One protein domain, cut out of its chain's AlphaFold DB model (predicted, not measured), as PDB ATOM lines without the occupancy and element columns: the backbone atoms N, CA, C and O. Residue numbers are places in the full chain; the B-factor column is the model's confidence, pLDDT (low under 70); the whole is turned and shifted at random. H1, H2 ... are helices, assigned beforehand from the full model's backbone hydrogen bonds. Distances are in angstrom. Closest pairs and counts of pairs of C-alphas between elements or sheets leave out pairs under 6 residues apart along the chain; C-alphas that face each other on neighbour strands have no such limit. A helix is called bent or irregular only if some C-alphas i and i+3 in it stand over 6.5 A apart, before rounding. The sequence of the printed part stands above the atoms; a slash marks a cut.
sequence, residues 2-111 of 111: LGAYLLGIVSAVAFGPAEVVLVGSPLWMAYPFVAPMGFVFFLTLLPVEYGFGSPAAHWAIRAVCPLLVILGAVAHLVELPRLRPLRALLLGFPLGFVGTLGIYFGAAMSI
ATOM      1  N   LEU A   2     -65.861 -38.849  78.029       91.50
ATOM      2  CA  LEU A   2     -67.292 -39.159  77.904       91.50
ATOM      3  C   LEU A   2     -68.129 -38.722  79.118       91.50
ATOM      4  O   LEU A   2     -69.125 -38.041  78.940       91.50
ATOM      5  N   GLY A   3     -67.694 -39.021  80.349       93.62
ATOM      6  CA  GLY A   3     -68.441 -38.624  81.551       93.62
ATOM      7  C   GLY A   3     -68.651 -37.110  81.689       93.62
ATOM      8  O   GLY A   3     -69.751 -36.674  81.988       93.62
ATOM      9  N   ALA A   4     -67.630 -36.296  81.403       94.44
ATOM     10  CA  ALA A   4     -67.744 -34.835  81.450       94.44
ATOM     11  C   ALA A   4     -68.611 -34.277  80.310       94.44
ATOM     12  O   ALA A   4     -69.310 -33.287  80.493       94.44
ATOM     13  N   TYR A   5     -68.584 -34.930  79.148       95.44
ATOM     14  CA  TYR A   5     -69.458 -34.610  78.026       95.44
ATOM     15  C   TYR A   5     -70.928 -34.900  78.338       95.44
ATOM     16  O   TYR A   5     -71.767 -34.014  78.201       95.44
ATOM     17  N   LEU A   6     -71.227 -36.095  78.855       95.81
ATOM     18  CA  LEU A   6     -72.569 -36.449  79.315       95.81
ATOM     19  C   LEU A   6     -73.029 -35.536  80.456       95.81
ATOM     20  O   LEU A   6     -74.180 -35.117  80.462       95.81
ATOM     21  N   LEU A   7     -72.132 -35.172  81.377       96.25
ATOM     22  CA  LEU A   7     -72.427 -34.194  82.425       96.25
ATOM     23  C   LEU A   7     -72.837 -32.845  81.824       96.25
ATOM     24  O   LEU A   7     -73.821 -32.274  82.273       96.25
ATOM     25  N   GLY A   8     -72.141 -32.369  80.788       95.69
ATOM     26  CA  GLY A   8     -72.523 -31.154  80.066       95.69
ATOM     27  C   GLY A   8     -73.931 -31.240  79.473       95.69
ATOM     28  O   GLY A   8     -74.724 -30.323  79.670       95.69
ATOM     29  N   ILE A   9     -74.267 -32.355  78.815       96.06
ATOM     30  CA  ILE A   9     -75.615 -32.597  78.268       96.06
ATOM     31  C   ILE A   9     -76.663 -32.566  79.385       96.06
ATOM     32  O   ILE A   9     -77.642 -31.828  79.304       96.06
ATOM     33  N   VAL A  10     -76.443 -33.330  80.460       96.25
ATOM     34  CA  VAL A  10     -77.367 -33.395  81.599       96.25
ATOM     35  C   VAL A  10     -77.524 -32.025  82.252       96.25
ATOM     36  O   VAL A  10     -78.640 -31.637  82.574       96.25
ATOM     37  N   SER A  11     -76.446 -31.257  82.408       94.75
ATOM     38  CA  SER A  11     -76.511 -29.899  82.950       94.75
ATOM     39  C   SER A  11     -77.276 -28.937  82.042       94.75
ATOM     40  O   SER A  11     -78.001 -28.092  82.559       94.75
ATOM     41  N   ALA A  12     -77.158 -29.062  80.717       93.06
ATOM     42  CA  ALA A  12     -77.927 -28.243  79.779       93.06
ATOM     43  C   ALA A  12     -79.431 -28.521  79.871       93.06
ATOM     44  O   ALA A  12     -80.218 -27.589  79.744       93.06
ATOM     45  N   VAL A  13     -79.808 -29.774  80.138       93.38
ATOM     46  CA  VAL A  13     -81.208 -30.178  80.333       93.38
ATOM     47  C   VAL A  13     -81.730 -29.811  81.725       93.38
ATOM     48  O   VAL A  13     -82.853 -29.354  81.871       93.38
ATOM     49  N   ALA A  14     -80.927 -30.022  82.768       93.69
ATOM     50  CA  ALA A  14     -81.361 -29.834  84.152       93.69
ATOM     51  C   ALA A  14     -81.378 -28.362  84.590       93.69
ATOM     52  O   ALA A  14     -82.212 -27.974  85.403       93.69
ATOM     53  N   PHE A  15     -80.430 -27.561  84.095       90.00
ATOM     54  CA  PHE A  15     -80.232 -26.171  84.521       90.00
ATOM     55  C   PHE A  15     -80.334 -25.163  83.377       90.00
ATOM     56  O   PHE A  15     -80.360 -23.958  83.623       90.00
ATOM     57  N   GLY A  16     -80.324 -25.635  82.133       86.25
ATOM     58  CA  GLY A  16     -80.501 -24.803  80.953       86.25
ATOM     59  C   GLY A  16     -81.920 -24.899  80.387       86.25
ATOM     60  O   GLY A  16     -82.778 -25.574  80.945       86.25
ATOM     61  N   PRO A  17     -82.166 -24.218  79.260       87.00
ATOM     62  CA  PRO A  17     -83.450 -24.230  78.566       87.00
ATOM     63  C   PRO A  17     -83.667 -25.474  77.694       87.00
ATOM     64  O   PRO A  17     -84.694 -25.559  77.033       87.00
ATOM     65  N   ALA A  18     -82.702 -26.399  77.611       90.69
ATOM     66  CA  ALA A  18     -82.819 -27.537  76.709       90.69
ATOM     67  C   ALA A  18     -83.824 -28.559  77.246       90.69
ATOM     68  O   ALA A  18     -83.680 -29.065  78.354       90.69
ATOM     69  N   GLU A  19     -84.798 -28.934  76.426       90.56
ATOM     70  CA  GLU A  19     -85.784 -29.946  76.798       90.56
ATOM     71  C   GLU A  19     -85.438 -31.315  76.205       90.56
ATOM     72  O   GLU A  19     -84.771 -31.435  75.178       90.56
ATOM     73  N   VAL A  20     -85.903 -32.390  76.841       91.38
ATOM     74  CA  VAL A  20     -85.727 -33.761  76.324       91.38
ATOM     75  C   VAL A  20     -86.647 -34.073  75.142       91.38
ATOM     76  O   VAL A  20     -86.357 -34.981  74.356       91.38
ATOM     77  N   VAL A  21     -87.739 -33.324  75.003       90.75
ATOM     78  CA  VAL A  21     -88.738 -33.431  73.938       90.75
ATOM     79  C   VAL A  21     -89.075 -32.017  73.489       90.75
ATOM     80  O   VAL A  21     -89.330 -31.175  74.333       90.75
ATOM     81  N   LEU A  22     -89.112 -31.773  72.182       87.94
ATOM     82  CA  LEU A  22     -89.533 -30.495  71.613       87.94
ATOM     83  C   LEU A  22     -90.660 -30.753  70.615       87.94
ATOM     84  O   LEU A  22     -90.474 -31.510  69.663       87.94
ATOM     85  N   VAL A  23     -91.838 -30.171  70.859       87.06
ATOM     86  CA  VAL A  23     -93.041 -30.324  70.010       87.06
ATOM     87  C   VAL A  23     -93.314 -31.803  69.667       87.06
ATOM     88  O   VAL A  23     -93.427 -32.212  68.516       87.06
ATOM     89  N   GLY A  24     -93.337 -32.653  70.698       85.62
ATOM     90  CA  GLY A  24     -93.588 -34.095  70.566       85.62
ATOM     91  C   GLY A  24     -92.428 -34.923  69.991       85.62
ATOM     92  O   GLY A  24     -92.510 -36.150  70.011       85.62
ATOM     93  N   SER A  25     -91.336 -34.298  69.541       85.44
ATOM     94  CA  SER A  25     -90.157 -34.994  69.014       85.44
ATOM     95  C   SER A  25     -89.105 -35.233  70.106       85.44
ATOM     96  O   SER A  25     -88.662 -34.273  70.741       85.44
ATOM     97  N   PRO A  26     -88.662 -36.482  70.353       89.50
ATOM     98  CA  PRO A  26     -87.653 -36.774  71.368       89.50
ATOM     99  C   PRO A  26     -86.258 -36.327  70.911       89.50
ATOM    100  O   PRO A  26     -85.645 -36.947  70.044       89.50
ATOM    101  N   LEU A  27     -85.724 -35.272  71.530       88.75
ATOM    102  CA  LEU A  27     -84.393 -34.732  71.224       88.75
ATOM    103  C   LEU A  27     -83.275 -35.384  72.042       88.75
ATOM    104  O   LEU A  27     -82.121 -35.404  71.615       88.75
ATOM    105  N   TRP A  28     -83.603 -35.953  73.203       87.19
ATOM    106  CA  TRP A  28     -82.613 -36.493  74.137       87.19
ATOM    107  C   TRP A  28     -81.710 -37.578  73.532       87.19
ATOM    108  O   TRP A  28     -80.542 -37.673  73.903       87.19
ATOM    109  N   MET A  29     -82.222 -38.366  72.580       89.31
ATOM    110  CA  MET A  29     -81.428 -39.372  71.870       89.31
ATOM    111  C   MET A  29     -80.432 -38.740  70.898       89.31
ATOM    112  O   MET A  29     -79.385 -39.325  70.648       89.31
ATOM    113  N   ALA A  30     -80.733 -37.560  70.354       89.44
ATOM    114  CA  ALA A  30     -79.866 -36.867  69.408       89.44
ATOM    115  C   ALA A  30     -78.703 -36.151  70.108       89.44
ATOM    116  O   ALA A  30     -77.612 -36.068  69.540       89.44
ATOM    117  N   TYR A  31     -78.893 -35.676  71.347       91.75
ATOM    118  CA  TYR A  31     -77.874 -34.899  72.060       91.75
ATOM    119  C   TYR A  31     -76.501 -35.590  72.140       91.75
ATOM    120  O   TYR A  31     -75.517 -34.957  71.756       91.75
ATOM    121  N   PRO A  32     -76.369 -36.876  72.520       93.38
ATOM    122  CA  PRO A  32     -75.059 -37.517  72.614       93.38
ATOM    123  C   PRO A  32     -74.307 -37.612  71.285       93.38
ATOM    124  O   PRO A  32     -73.076 -37.590  71.300       93.38
ATOM    125  N   PHE A  33     -75.012 -37.703  70.155       92.94
ATOM    126  CA  PHE A  33     -74.398 -37.905  68.839       92.94
ATOM    127  C   PHE A  33     -74.146 -36.595  68.102       92.94
ATOM    128  O   PHE A  33     -73.139 -36.459  67.408       92.94
ATOM    129  N   VAL A  34     -75.051 -35.629  68.250       93.19
ATOM    130  CA  VAL A  34     -75.068 -34.425  67.416       93.19
ATOM    131  C   VAL A  34     -74.547 -33.201  68.177       93.19
ATOM    132  O   VAL A  34     -74.256 -32.185  67.549       93.19
ATOM    133  N   ALA A  35     -74.385 -33.247  69.511       92.25
ATOM    134  CA  ALA A  35     -74.005 -32.050  70.274       92.25
ATOM    135  C   ALA A  35     -72.686 -31.407  69.805       92.25
ATOM    136  O   ALA A  35     -72.634 -30.182  69.775       92.25
ATOM    137  N   PRO A  36     -71.653 -32.126  69.316       92.88
ATOM    138  CA  PRO A  36     -70.481 -31.469  68.742       92.88
ATOM    139  C   PRO A  36     -70.821 -30.602  67.519       92.88
ATOM    140  O   PRO A  36     -70.262 -29.520  67.363       92.88
ATOM    141  N   MET A  37     -71.771 -31.027  66.678       93.19
ATOM    142  CA  MET A  37     -72.275 -30.204  65.570       93.19
ATOM    143  C   MET A  37     -73.106 -29.031  66.095       93.19
ATOM    144  O   MET A  37     -72.926 -27.900  65.644       93.19
ATOM    145  N   GLY A  38     -73.948 -29.280  67.102       92.44
ATOM    146  CA  GLY A  38     -74.690 -28.237  67.810       92.44
ATOM    147  C   GLY A  38     -73.778 -27.170  68.414       92.44
ATOM    148  O   GLY A  38     -74.114 -25.992  68.392       92.44
ATOM    149  N   PHE A  39     -72.587 -27.545  68.882       93.81
ATOM    150  CA  PHE A  39     -71.617 -26.616  69.457       93.81
ATOM    151  C   PHE A  39     -71.131 -25.633  68.395       93.81
ATOM    152  O   PHE A  39     -71.137 -24.423  68.614       93.81
ATOM    153  N   VAL A  40     -70.765 -26.145  67.217       92.62
ATOM    154  CA  VAL A  40     -70.373 -25.307  66.077       92.62
ATOM    155  C   VAL A  40     -71.536 -24.410  65.665       92.62
ATOM    156  O   VAL A  40     -71.357 -23.199  65.568       92.62
ATOM    157  N   PHE A  41     -72.731 -24.984  65.506       90.94
ATOM    158  CA  PHE A  41     -73.941 -24.249  65.143       90.94
ATOM    159  C   PHE A  41     -74.245 -23.101  66.116       90.94
ATOM    160  O   PHE A  41     -74.495 -21.970  65.695       90.94
ATOM    161  N   PHE A  42     -74.149 -23.357  67.422       90.75
ATOM    162  CA  PHE A  42     -74.357 -22.355  68.465       90.75
ATOM    163  C   PHE A  42     -73.375 -21.184  68.340       90.75
ATOM    164  O   PHE A  42     -73.745 -20.024  68.540       90.75
ATOM    165  N   LEU A  43     -72.115 -21.455  67.998       89.25
ATOM    166  CA  LEU A  43     -71.090 -20.418  67.883       89.25
ATOM    167  C   LEU A  43     -71.199 -19.594  66.603       89.25
ATOM    168  O   LEU A  43     -70.907 -18.401  66.645       89.25
ATOM    169  N   THR A  44     -71.610 -20.200  65.491       87.31
ATOM    170  CA  THR A  44     -71.523 -19.564  64.168       87.31
ATOM    171  C   THR A  44     -72.862 -19.087  63.621       87.31
ATOM    172  O   THR A  44     -72.922 -18.006  63.044       87.31
ATOM    173  N   LEU A  45     -73.924 -19.874  63.790       84.88
ATOM    174  CA  LEU A  45     -75.180 -19.704  63.054       84.88
ATOM    175  C   LEU A  45     -76.352 -19.284  63.940       84.88
ATOM    176  O   LEU A  45     -77.290 -18.674  63.438       84.88
ATOM    177  N   LEU A  46     -76.308 -19.565  65.247       83.12
ATOM    178  CA  LEU A  46     -77.424 -19.239  66.132       83.12
ATOM    179  C   LEU A  46     -77.517 -17.716  66.391       83.12
ATOM    180  O   LEU A  46     -76.580 -17.142  66.958       83.12
ATOM    181  N   PRO A  47     -78.606 -17.024  66.022       81.44
ATOM    182  CA  PRO A  47     -78.746 -15.602  66.316       81.44
ATOM    183  C   PRO A  47     -78.862 -15.373  67.829       81.44
ATOM    184  O   PRO A  47     -79.361 -16.222  68.563       81.44
ATOM    185  N   VAL A  48     -78.419 -14.208  68.311       78.81
ATOM    186  CA  VAL A  48     -78.453 -13.863  69.751       78.81
ATOM    187  C   VAL A  48     -79.888 -13.807  70.290       78.81
ATOM    188  O   VAL A  48     -80.131 -14.113  71.454       78.81
ATOM    189  N   GLU A  49     -80.833 -13.445  69.426       73.88
ATOM    190  CA  GLU A  49     -82.263 -13.306  69.721       73.88
ATOM    191  C   GLU A  49     -82.928 -14.638  70.095       73.88
ATOM    192  O   GLU A  49     -83.854 -14.655  70.897       73.88
ATOM    193  N   TYR A  50     -82.403 -15.754  69.579       70.06
ATOM    194  CA  TYR A  50     -82.889 -17.112  69.848       70.06
ATOM    195  C   TYR A  50     -82.109 -17.804  70.980       70.06
ATOM    196  O   TYR A  50     -82.167 -19.021  71.130       70.06
ATOM    197  N   GLY A  51     -81.337 -17.033  71.755       65.31
ATOM    198  CA  GLY A  51     -80.557 -17.509  72.896       65.31
ATOM    199  C   GLY A  51     -81.332 -17.545  74.217       65.31
ATOM    200  O   GLY A  51     -82.555 -17.579  74.258       65.31
ATOM    201  N   PHE A  52     -80.593 -17.505  75.330       67.75
ATOM    202  CA  PHE A  52     -81.032 -17.660  76.732       67.75
ATOM    203  C   PHE A  52     -82.074 -16.647  77.276       67.75
ATOM    204  O   PHE A  52     -82.098 -16.385  78.477       67.75
ATOM    205  N   GLY A  53     -82.878 -15.980  76.446       69.94
ATOM    206  CA  GLY A  53     -83.737 -14.856  76.857       69.94
ATOM    207  C   GLY A  53     -82.954 -13.634  77.376       69.94
ATOM    208  O   GLY A  53     -83.532 -12.591  77.662       69.94
ATOM    209  N   SER A  54     -81.626 -13.751  77.483       81.12
ATOM    210  CA  SER A  54     -80.676 -12.741  77.929       81.12
ATOM    211  C   SER A  54     -79.503 -12.689  76.946       81.12
ATOM    212  O   SER A  54     -78.699 -13.631  76.891       81.12
ATOM    213  N   PRO A  55     -79.351 -11.582  76.195       84.38
ATOM    214  CA  PRO A  55     -78.222 -11.383  75.290       84.38
ATOM    215  C   PRO A  55     -76.871 -11.499  76.004       84.38
ATOM    216  O   PRO A  55     -75.918 -12.042  75.453       84.38
ATOM    217  N   ALA A  56     -76.790 -11.038  77.257       85.81
ATOM    218  CA  ALA A  56     -75.570 -11.107  78.054       85.81
ATOM    219  C   ALA A  56     -75.149 -12.557  78.346       85.81
ATOM    220  O   ALA A  56     -73.978 -12.896  78.182       85.81
ATOM    221  N   ALA A  57     -76.096 -13.427  78.720       83.44
ATOM    222  CA  ALA A  57     -75.815 -14.845  78.950       83.44
ATOM    223  C   ALA A  57     -75.363 -15.545  77.659       83.44
ATOM    224  O   ALA A  57     -74.395 -16.307  77.672       83.44
ATOM    225  N   HIS A  58     -76.008 -15.230  76.531       86.50
ATOM    226  CA  HIS A  58     -75.630 -15.760  75.219       86.50
ATOM    227  C   HIS A  58     -74.185 -15.407  74.852       86.50
ATOM    228  O   HIS A  58     -73.400 -16.287  74.493       86.50
ATOM    229  N   TRP A  59     -73.806 -14.135  74.998       87.19
ATOM    230  CA  TRP A  59     -72.443 -13.675  74.726       87.19
ATOM    231  C   TRP A  59     -71.416 -14.249  75.701       87.19
ATOM    232  O   TRP A  59     -70.337 -14.654  75.268       87.19
ATOM    233  N   ALA A  60     -71.751 -14.352  76.989       88.44
ATOM    234  CA  ALA A  60     -70.876 -14.967  77.982       88.44
ATOM    235  C   ALA A  60     -70.567 -16.428  77.622       88.44
ATOM    236  O   ALA A  60     -69.403 -16.824  77.593       88.44
ATOM    237  N   ILE A  61     -71.587 -17.215  77.268       87.69
ATOM    238  CA  ILE A  61     -71.412 -18.613  76.854       87.69
ATOM    239  C   ILE A  61     -70.590 -18.692  75.561       87.69
ATOM    240  O   ILE A  61     -69.635 -19.472  75.500       87.69
ATOM    241  N   ARG A  62     -70.900 -17.852  74.563       88.19
ATOM    242  CA  ARG A  62     -70.151 -17.775  73.297       88.19
ATOM    243  C   ARG A  62     -68.688 -17.376  73.467       88.19
ATOM    244  O   ARG A  62     -67.877 -17.807  72.663       88.19
ATOM    245  N   ALA A  63     -68.335 -16.572  74.464       89.56
ATOM    246  CA  ALA A  63     -66.948 -16.174  74.698       89.56
ATOM    247  C   ALA A  63     -66.191 -17.207  75.550       89.56
ATOM    248  O   ALA A  63     -65.083 -17.623  75.209       89.56
ATOM    249  N   VAL A  64     -66.797 -17.649  76.655       91.19
ATOM    250  CA  VAL A  64     -66.135 -18.495  77.657       91.19
ATOM    251  C   VAL A  64     -65.982 -19.932  77.165       91.19
ATOM    252  O   VAL A  64     -64.915 -20.523  77.320       91.19
ATOM    253  N   CYS A  65     -67.012 -20.514  76.550       88.94
ATOM    254  CA  CYS A  65     -66.986 -21.935  76.201       88.94
ATOM    255  C   CYS A  65     -65.955 -22.284  75.115       88.94
ATOM    256  O   CYS A  65     -65.230 -23.262  75.306       88.94
ATOM    257  N   PRO A  66     -65.793 -21.504  74.025       89.88
ATOM    258  CA  PRO A  66     -64.705 -21.730  73.076       89.88
ATOM    259  C   PRO A  66     -63.336 -21.584  73.720       89.88
ATOM    260  O   PRO A  66     -62.458 -22.395  73.450       89.88
ATOM    261  N   LEU A  67     -63.157 -20.604  74.612       92.31
ATOM    262  CA  LEU A  67     -61.896 -20.420  75.322       92.31
ATOM    263  C   LEU A  67     -61.549 -21.646  76.177       92.31
ATOM    264  O   LEU A  67     -60.405 -22.092  76.153       92.31
ATOM    265  N   LEU A  68     -62.524 -22.229  76.882       92.00
ATOM    266  CA  LEU A  68     -62.325 -23.461  77.656       92.00
ATOM    267  C   LEU A  68     -61.952 -24.648  76.758       92.00
ATOM    268  O   LEU A  68     -61.032 -25.397  77.094       92.00
ATOM    269  N   VAL A  69     -62.603 -24.781  75.598       90.81
ATOM    270  CA  VAL A  69     -62.286 -25.830  74.619       90.81
ATOM    271  C   VAL A  69     -60.878 -25.637  74.053       90.81
ATOM    272  O   VAL A  69     -60.096 -26.587  74.030       90.81
ATOM    273  N   ILE A  70     -60.516 -24.413  73.660       91.00
ATOM    274  CA  ILE A  70     -59.175 -24.070  73.167       91.00
ATOM    275  C   ILE A  70     -58.135 -24.360  74.249       91.00
ATOM    276  O   ILE A  70     -57.142 -25.026  73.971       91.00
ATOM    277  N   LEU A  71     -58.371 -23.937  75.492       90.19
ATOM    278  CA  LEU A  71     -57.469 -24.196  76.612       90.19
ATOM    279  C   LEU A  71     -57.289 -25.700  76.843       90.19
ATOM    280  O   LEU A  71     -56.167 -26.170  77.019       90.19
ATOM    281  N   GLY A  72     -58.379 -26.467  76.808       88.00
ATOM    282  CA  GLY A  72     -58.341 -27.919  76.932       88.00
ATOM    283  C   GLY A  72     -57.589 -28.602  75.784       88.00
ATOM    284  O   GLY A  72     -56.853 -29.563  76.026       88.00
ATOM    285  N   ALA A  73     -57.722 -28.093  74.556       88.00
ATOM    286  CA  ALA A  73     -57.015 -28.586  73.376       88.00
ATOM    287  C   ALA A  73     -55.518 -28.245  73.430       88.00
ATOM    288  O   ALA A  73     -54.680 -29.129  73.266       88.00
ATOM    289  N   VAL A  74     -55.163 -27.001  73.753       89.44
ATOM    290  CA  VAL A  74     -53.768 -26.567  73.930       89.44
ATOM    291  C   VAL A  74     -53.106 -27.345  75.065       89.44
ATOM    292  O   VAL A  74     -52.002 -27.858  74.894       89.44
ATOM    293  N   ALA A  75     -53.791 -27.521  76.196       86.75
ATOM    294  CA  ALA A  75     -53.291 -28.334  77.302       86.75
ATOM    295  C   ALA A  75     -53.073 -29.800  76.906       86.75
ATOM    296  O   ALA A  75     -52.207 -30.466  77.478       86.75
ATOM    297  N   HIS A  76     -53.840 -30.310  75.937       83.38
ATOM    298  CA  HIS A  76     -53.613 -31.634  75.375       83.38
ATOM    299  C   HIS A  76     -52.358 -31.683  74.501       83.38
ATOM    300  O   HIS A  76     -51.579 -32.621  74.661       83.38
ATOM    301  N   LEU A  77     -52.181 -30.700  73.614       86.38
ATOM    302  CA  LEU A  77     -51.089 -30.644  72.636       86.38
ATOM    303  C   LEU A  77     -49.727 -30.351  73.277       86.38
ATOM    304  O   LEU A  77     -48.725 -30.923  72.870       86.38
ATOM    305  N   VAL A  78     -49.694 -29.483  74.290       88.12
ATOM    306  CA  VAL A  78     -48.468 -29.074  75.008       88.12
ATOM    307  C   VAL A  78     -48.179 -29.996  76.207       88.12
ATOM    308  O   VAL A  78     -47.262 -29.759  76.983       88.12
ATOM    309  N   GLU A  79     -48.982 -31.050  76.387       82.69
ATOM    310  CA  GLU A  79     -48.862 -32.029  77.477       82.69
ATOM    311  C   GLU A  79     -48.742 -31.413  78.882       82.69
ATOM    312  O   GLU A  79     -48.011 -31.910  79.737       82.69
ATOM    313  N   LEU A  80     -49.498 -30.346  79.163       83.88
ATOM    314  CA  LEU A  80     -49.427 -29.646  80.447       83.88
ATOM    315  C   LEU A  80     -49.870 -30.576  81.601       83.88
ATOM    316  O   LEU A  80     -51.072 -30.826  81.761       83.88
ATOM    317  N   PRO A  81     -48.952 -31.054  82.473       80.19
ATOM    318  CA  PRO A  81     -49.267 -32.108  83.442       80.19
ATOM    319  C   PRO A  81     -50.284 -31.648  84.489       80.19
ATOM    320  O   PRO A  81     -51.110 -32.428  84.954       80.19
ATOM    321  N   ARG A  82     -50.258 -30.352  84.825       83.62
ATOM    322  CA  ARG A  82     -51.149 -29.734  85.819       83.62
ATOM    323  C   ARG A  82     -52.606 -29.660  85.359       83.62
ATOM    324  O   ARG A  82     -53.502 -29.655  86.193       83.62
ATOM    325  N   LEU A  83     -52.851 -29.620  84.048       82.19
ATOM    326  CA  LEU A  83     -54.196 -29.480  83.475       82.19
ATOM    327  C   LEU A  83     -54.782 -30.811  82.992       82.19
ATOM    328  O   LEU A  83     -55.965 -30.883  82.660       82.19
ATOM    329  N   ARG A  84     -53.990 -31.889  83.005       78.25
ATOM    330  CA  ARG A  84     -54.418 -33.245  82.630       78.25
ATOM    331  C   ARG A  84     -55.730 -33.705  83.288       78.25
ATOM    332  O   ARG A  84     -56.577 -34.199  82.542       78.25
ATOM    333  N   PRO A  85     -55.957 -33.536  84.612       83.56
ATOM    334  CA  PRO A  85     -57.212 -33.974  85.229       83.56
ATOM    335  C   PRO A  85     -58.410 -33.117  84.797       83.56
ATOM    336  O   PRO A  85     -59.514 -33.632  84.632       83.56
ATOM    337  N   LEU A  86     -58.192 -31.824  84.534       87.06
ATOM    338  CA  LEU A  86     -59.235 -30.896  84.093       87.06
ATOM    339  C   LEU A  86     -59.553 -31.027  82.604       87.06
ATOM    340  O   LEU A  86     -60.618 -30.603  82.172       87.06
ATOM    341  N   ARG A  87     -58.678 -31.651  81.811       84.69
ATOM    342  CA  ARG A  87     -58.815 -31.773  80.353       84.69
ATOM    343  C   ARG A  87     -60.171 -32.322  79.919       84.69
ATOM    344  O   ARG A  87     -60.766 -31.828  78.968       84.69
ATOM    345  N   ALA A  88     -60.660 -33.346  80.618       86.88
ATOM    346  CA  ALA A  88     -61.960 -33.933  80.324       86.88
ATOM    347  C   ALA A  88     -63.103 -32.936  80.546       86.88
ATOM    348  O   ALA A  88     -64.042 -32.928  79.759       86.88
ATOM    349  N   LEU A  89     -63.003 -32.100  81.580       91.69
ATOM    350  CA  LEU A  89     -63.986 -31.072  81.892       91.69
ATOM    351  C   LEU A  89     -63.884 -29.897  80.914       91.69
ATOM    352  O   LEU A  89     -64.893 -29.496  80.363       91.69
ATOM    353  N   LEU A  90     -62.673 -29.415  80.626       92.06
ATOM    354  CA  LEU A  90     -62.425 -28.280  79.727       92.06
ATOM    355  C   LEU A  90     -62.886 -28.535  78.286       92.06
ATOM    356  O   LEU A  90     -63.326 -27.611  77.614       92.06
ATOM    357  N   LEU A  91     -62.795 -29.780  77.813       91.06
ATOM    358  CA  LEU A  91     -63.238 -30.155  76.468       91.06
ATOM    359  C   LEU A  91     -64.650 -30.729  76.475       91.06
ATOM    360  O   LEU A  91     -65.524 -30.254  75.757       91.06
ATOM    361  N   GLY A  92     -64.877 -31.761  77.286       93.19
ATOM    362  CA  GLY A  92     -66.115 -32.528  77.256       93.19
ATOM    363  C   GLY A  92     -67.316 -31.706  77.697       93.19
ATOM    364  O   GLY A  92     -68.320 -31.690  76.990       93.19
ATOM    365  N   PHE A  93     -67.219 -31.006  78.830       95.19
ATOM    366  CA  PHE A  93     -68.372 -30.310  79.397       95.19
ATOM    367  C   PHE A  93     -68.886 -29.181  78.491       95.19
ATOM    368  O   PHE A  93     -70.073 -29.217  78.174       95.19
ATOM    369  N   PRO A  94     -68.058 -28.240  77.987       94.50
ATOM    370  CA  PRO A  94     -68.538 -27.211  77.069       94.50
ATOM    371  C   PRO A  94     -69.134 -27.788  75.784       94.50
ATOM    372  O   PRO A  94     -70.176 -27.312  75.343       94.50
ATOM    373  N   LEU A  95     -68.517 -28.832  75.215       95.19
ATOM    374  CA  LEU A  95     -69.041 -29.506  74.023       95.19
ATOM    375  C   LEU A  95     -70.419 -30.122  74.280       95.19
ATOM    376  O   LEU A  95     -71.316 -29.957  73.462       95.19
ATOM    377  N   GLY A  96     -70.599 -30.802  75.413       95.69
ATOM    378  CA  GLY A  96     -71.884 -31.396  75.777       95.69
ATOM    379  C   GLY A  96     -72.939 -30.337  76.090       95.69
ATOM    380  O   GLY A  96     -74.048 -30.399  75.569       95.69
ATOM    381  N   PHE A  97     -72.584 -29.337  76.896       94.88
ATOM    382  CA  PHE A  97     -73.503 -28.302  77.360       94.88
ATOM    383  C   PHE A  97     -73.949 -27.382  76.220       94.88
ATOM    384  O   PHE A  97     -75.123 -27.353  75.858       94.88
ATOM    385  N   VAL A  98     -73.006 -26.671  75.595       94.31
ATOM    386  CA  VAL A  98     -73.305 -25.731  74.504       94.31
ATOM    387  C   VAL A  98     -73.789 -26.467  73.263       94.31
ATOM    388  O   VAL A  98     -74.656 -25.970  72.550       94.31
ATOM    389  N   GLY A  99     -73.288 -27.678  73.029       94.94
ATOM    390  CA  GLY A  99     -73.744 -28.500  71.923       94.94
ATOM    391  C   GLY A  99     -75.204 -28.920  72.013       94.94
ATOM    392  O   GLY A  99     -75.934 -28.819  71.028       94.94
ATOM    393  N   THR A 100     -75.649 -29.315  73.205       95.50
ATOM    394  CA  THR A 100     -77.064 -29.617  73.475       95.50
ATOM    395  C   THR A 100     -77.940 -28.394  73.238       95.50
ATOM    396  O   THR A 100     -78.964 -28.488  72.566       95.50
ATOM    397  N   LEU A 101     -77.500 -27.227  73.711       92.31
ATOM    398  CA  LEU A 101     -78.214 -25.965  73.511       92.31
ATOM    399  C   LEU A 101     -78.303 -25.591  72.031       92.31
ATOM    400  O   LEU A 101     -79.361 -25.183  71.565       92.31
ATOM    401  N   GLY A 102     -77.221 -25.777  71.276       92.62
ATOM    402  CA  GLY A 102     -77.211 -25.542  69.836       92.62
ATOM    403  C   GLY A 102     -78.199 -26.421  69.073       92.62
ATOM    404  O   GLY A 102     -78.885 -25.916  68.190       92.62
ATOM    405  N   ILE A 103     -78.323 -27.703  69.436       93.31
ATOM    406  CA  ILE A 103     -79.347 -28.585  68.850       93.31
ATOM    407  C   ILE A 103     -80.740 -28.115  69.237       93.31
ATOM    408  O   ILE A 103     -81.586 -27.981  68.361       93.31
ATOM    409  N   TYR A 104     -80.978 -27.887  70.528       93.06
ATOM    410  CA  TYR A 104     -82.294 -27.512  71.031       93.06
ATOM    411  C   TYR A 104     -82.806 -26.239  70.351       93.06
ATOM    412  O   TYR A 104     -83.890 -26.241  69.774       93.06
ATOM    413  N   PHE A 105     -81.995 -25.181  70.332       89.62
ATOM    414  CA  PHE A 105     -82.373 -23.932  69.679       89.62
ATOM    415  C   PHE A 105     -82.412 -24.047  68.152       89.62
ATOM    416  O   PHE A 105     -83.275 -23.444  67.523       89.62
ATOM    417  N   GLY A 106     -81.529 -24.844  67.542       89.56
ATOM    418  CA  GLY A 106     -81.594 -25.137  66.108       89.56
ATOM    419  C   GLY A 106     -82.904 -25.819  65.714       89.56
ATOM    420  O   GLY A 106     -83.539 -25.416  64.743       89.56
ATOM    421  N   ALA A 107     -83.339 -26.800  66.505       88.75
ATOM    422  CA  ALA A 107     -84.618 -27.468  66.323       88.75
ATOM    423  C   ALA A 107     -85.791 -26.509  66.583       88.75
ATOM    424  O   ALA A 107     -86.732 -26.481  65.794       88.75
ATOM    425  N   ALA A 108     -85.710 -25.671  67.620       87.81
ATOM    426  CA  ALA A 108     -86.743 -24.685  67.936       87.81
ATOM    427  C   ALA A 108     -86.934 -23.640  66.827       87.81
ATOM    428  O   ALA A 108     -88.061 -23.252  66.562       87.81
ATOM    429  N   MET A 109     -85.861 -23.224  66.146       85.00
ATOM    430  CA  MET A 109     -85.946 -22.317  64.991       85.00
ATOM    431  C   MET A 109     -86.495 -22.976  63.717       85.00
ATOM    432  O   MET A 109     -86.816 -22.271  62.764       85.00
ATOM    433  N   SER A 110     -86.531 -24.309  63.650       83.44
ATOM    434  CA  SER A 110     -87.005 -25.044  62.468       83.44
ATOM    435  C   SER A 110     -88.515 -25.306  62.455       83.44
ATOM    436  O   SER A 110     -89.015 -25.896  61.496       83.44
ATOM    437  N   ILE A 111     -89.213 -24.895  63.516       79.88
ATOM    438  CA  ILE A 111     -90.655 -25.053  63.738       79.88
ATOM    439  C   ILE A 111     -91.320 -23.689  63.561       79.88
ATOM    440  O   ILE A 111     -92.379 -23.650  62.897       79.88
TER     441      ILE A 111
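What this domain is: This is residues 2 to 111 of the 111 residues of an uncharacterized protein of Acidobacteria bacterium (UniProt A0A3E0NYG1). What shape do these atoms make? H3 and H4 form a long helical hairpin that opens as a V, with H4 in the middle of the domain; H1 packs on H4, and H2 crosses it nearly at a right angle. A loop of residues 16 to 30, with a short antiparallel pairing of residues 21 to 22 with 25 to 26, joins H1 to H2. What is it built of? The 110 printed residues hold four named helices, in the order H1, H2, H3, H4, and no named strand, an all helix class. How large is it? It is compact, with a radius of gyration of the C-alphas of 13.9 A, yet elongated, spanning 46 by 27 by 21 A.

How they stand to each other: How does the longest helix meet its partner? H3, residues 55 to 77, touches H4, residues 87 to 108, closest at the C-alphas of Val 69 and Leu 91, 4.8 A apart. The two are a hairpin, running opposite ways at a steep tilt of 38 degrees. What else touches H4, the hub? H1, residues 2 to 15, touches it at a steep tilt of 45 degrees, the same way, with the closest C-alphas, those of Tyr 5 and Gly 92, 4.0 A apart. H2, residues 31 to 44, touches it about perpendicular at 81 degrees, with the closest C-alphas, those of Phe 39 and Gly 99, 3.8 A apart. How do the other pairs stand? H1 and H2 only just touch, with 3 pairs of C-alphas within 8 A, the closest those of Ile 9 and Tyr 31 at 7.0 A. H2 and H3 are close but not clearly touching, with the C-alphas of Leu 43 and Arg 62 closest at 6.1 A; H1 and H3 are apart. Are the helix backbones complete? In H1 every O i to N i+4 pair is within hydrogen-bond range; H2 has 8 of 10, H3 17 of 19 and H4 17 of 18.

Where its parts are: Where do the long helices run? H3 covers 33.4 A from C-alpha 55 at (-78.222, -11.383, 75.290) to C-alpha 77, and H4 covers 31.4 A, ending with C-alpha 108 at (-86.743, -24.685, 67.936). And the shorter ones? H1 begins with C-alpha 2 at (-67.292, -39.159, 77.904) and is 19.5 A long; H2 is 18.4 A long and irregular, with C-alphas 33 and 36 7.5 A apart.

The domain as a whole: How far does it reach? The two C-alphas farthest apart, those of Pro 81 and Ile 111, are 46.4 A apart. Is it unbroken, and which link is long? The printed part has no cut, and the link from H1 to H2 is long, with 15 residues. Where is confidence low? The mean pLDDT of the printed part is 88.6, and residues 51 to 53 are under 70.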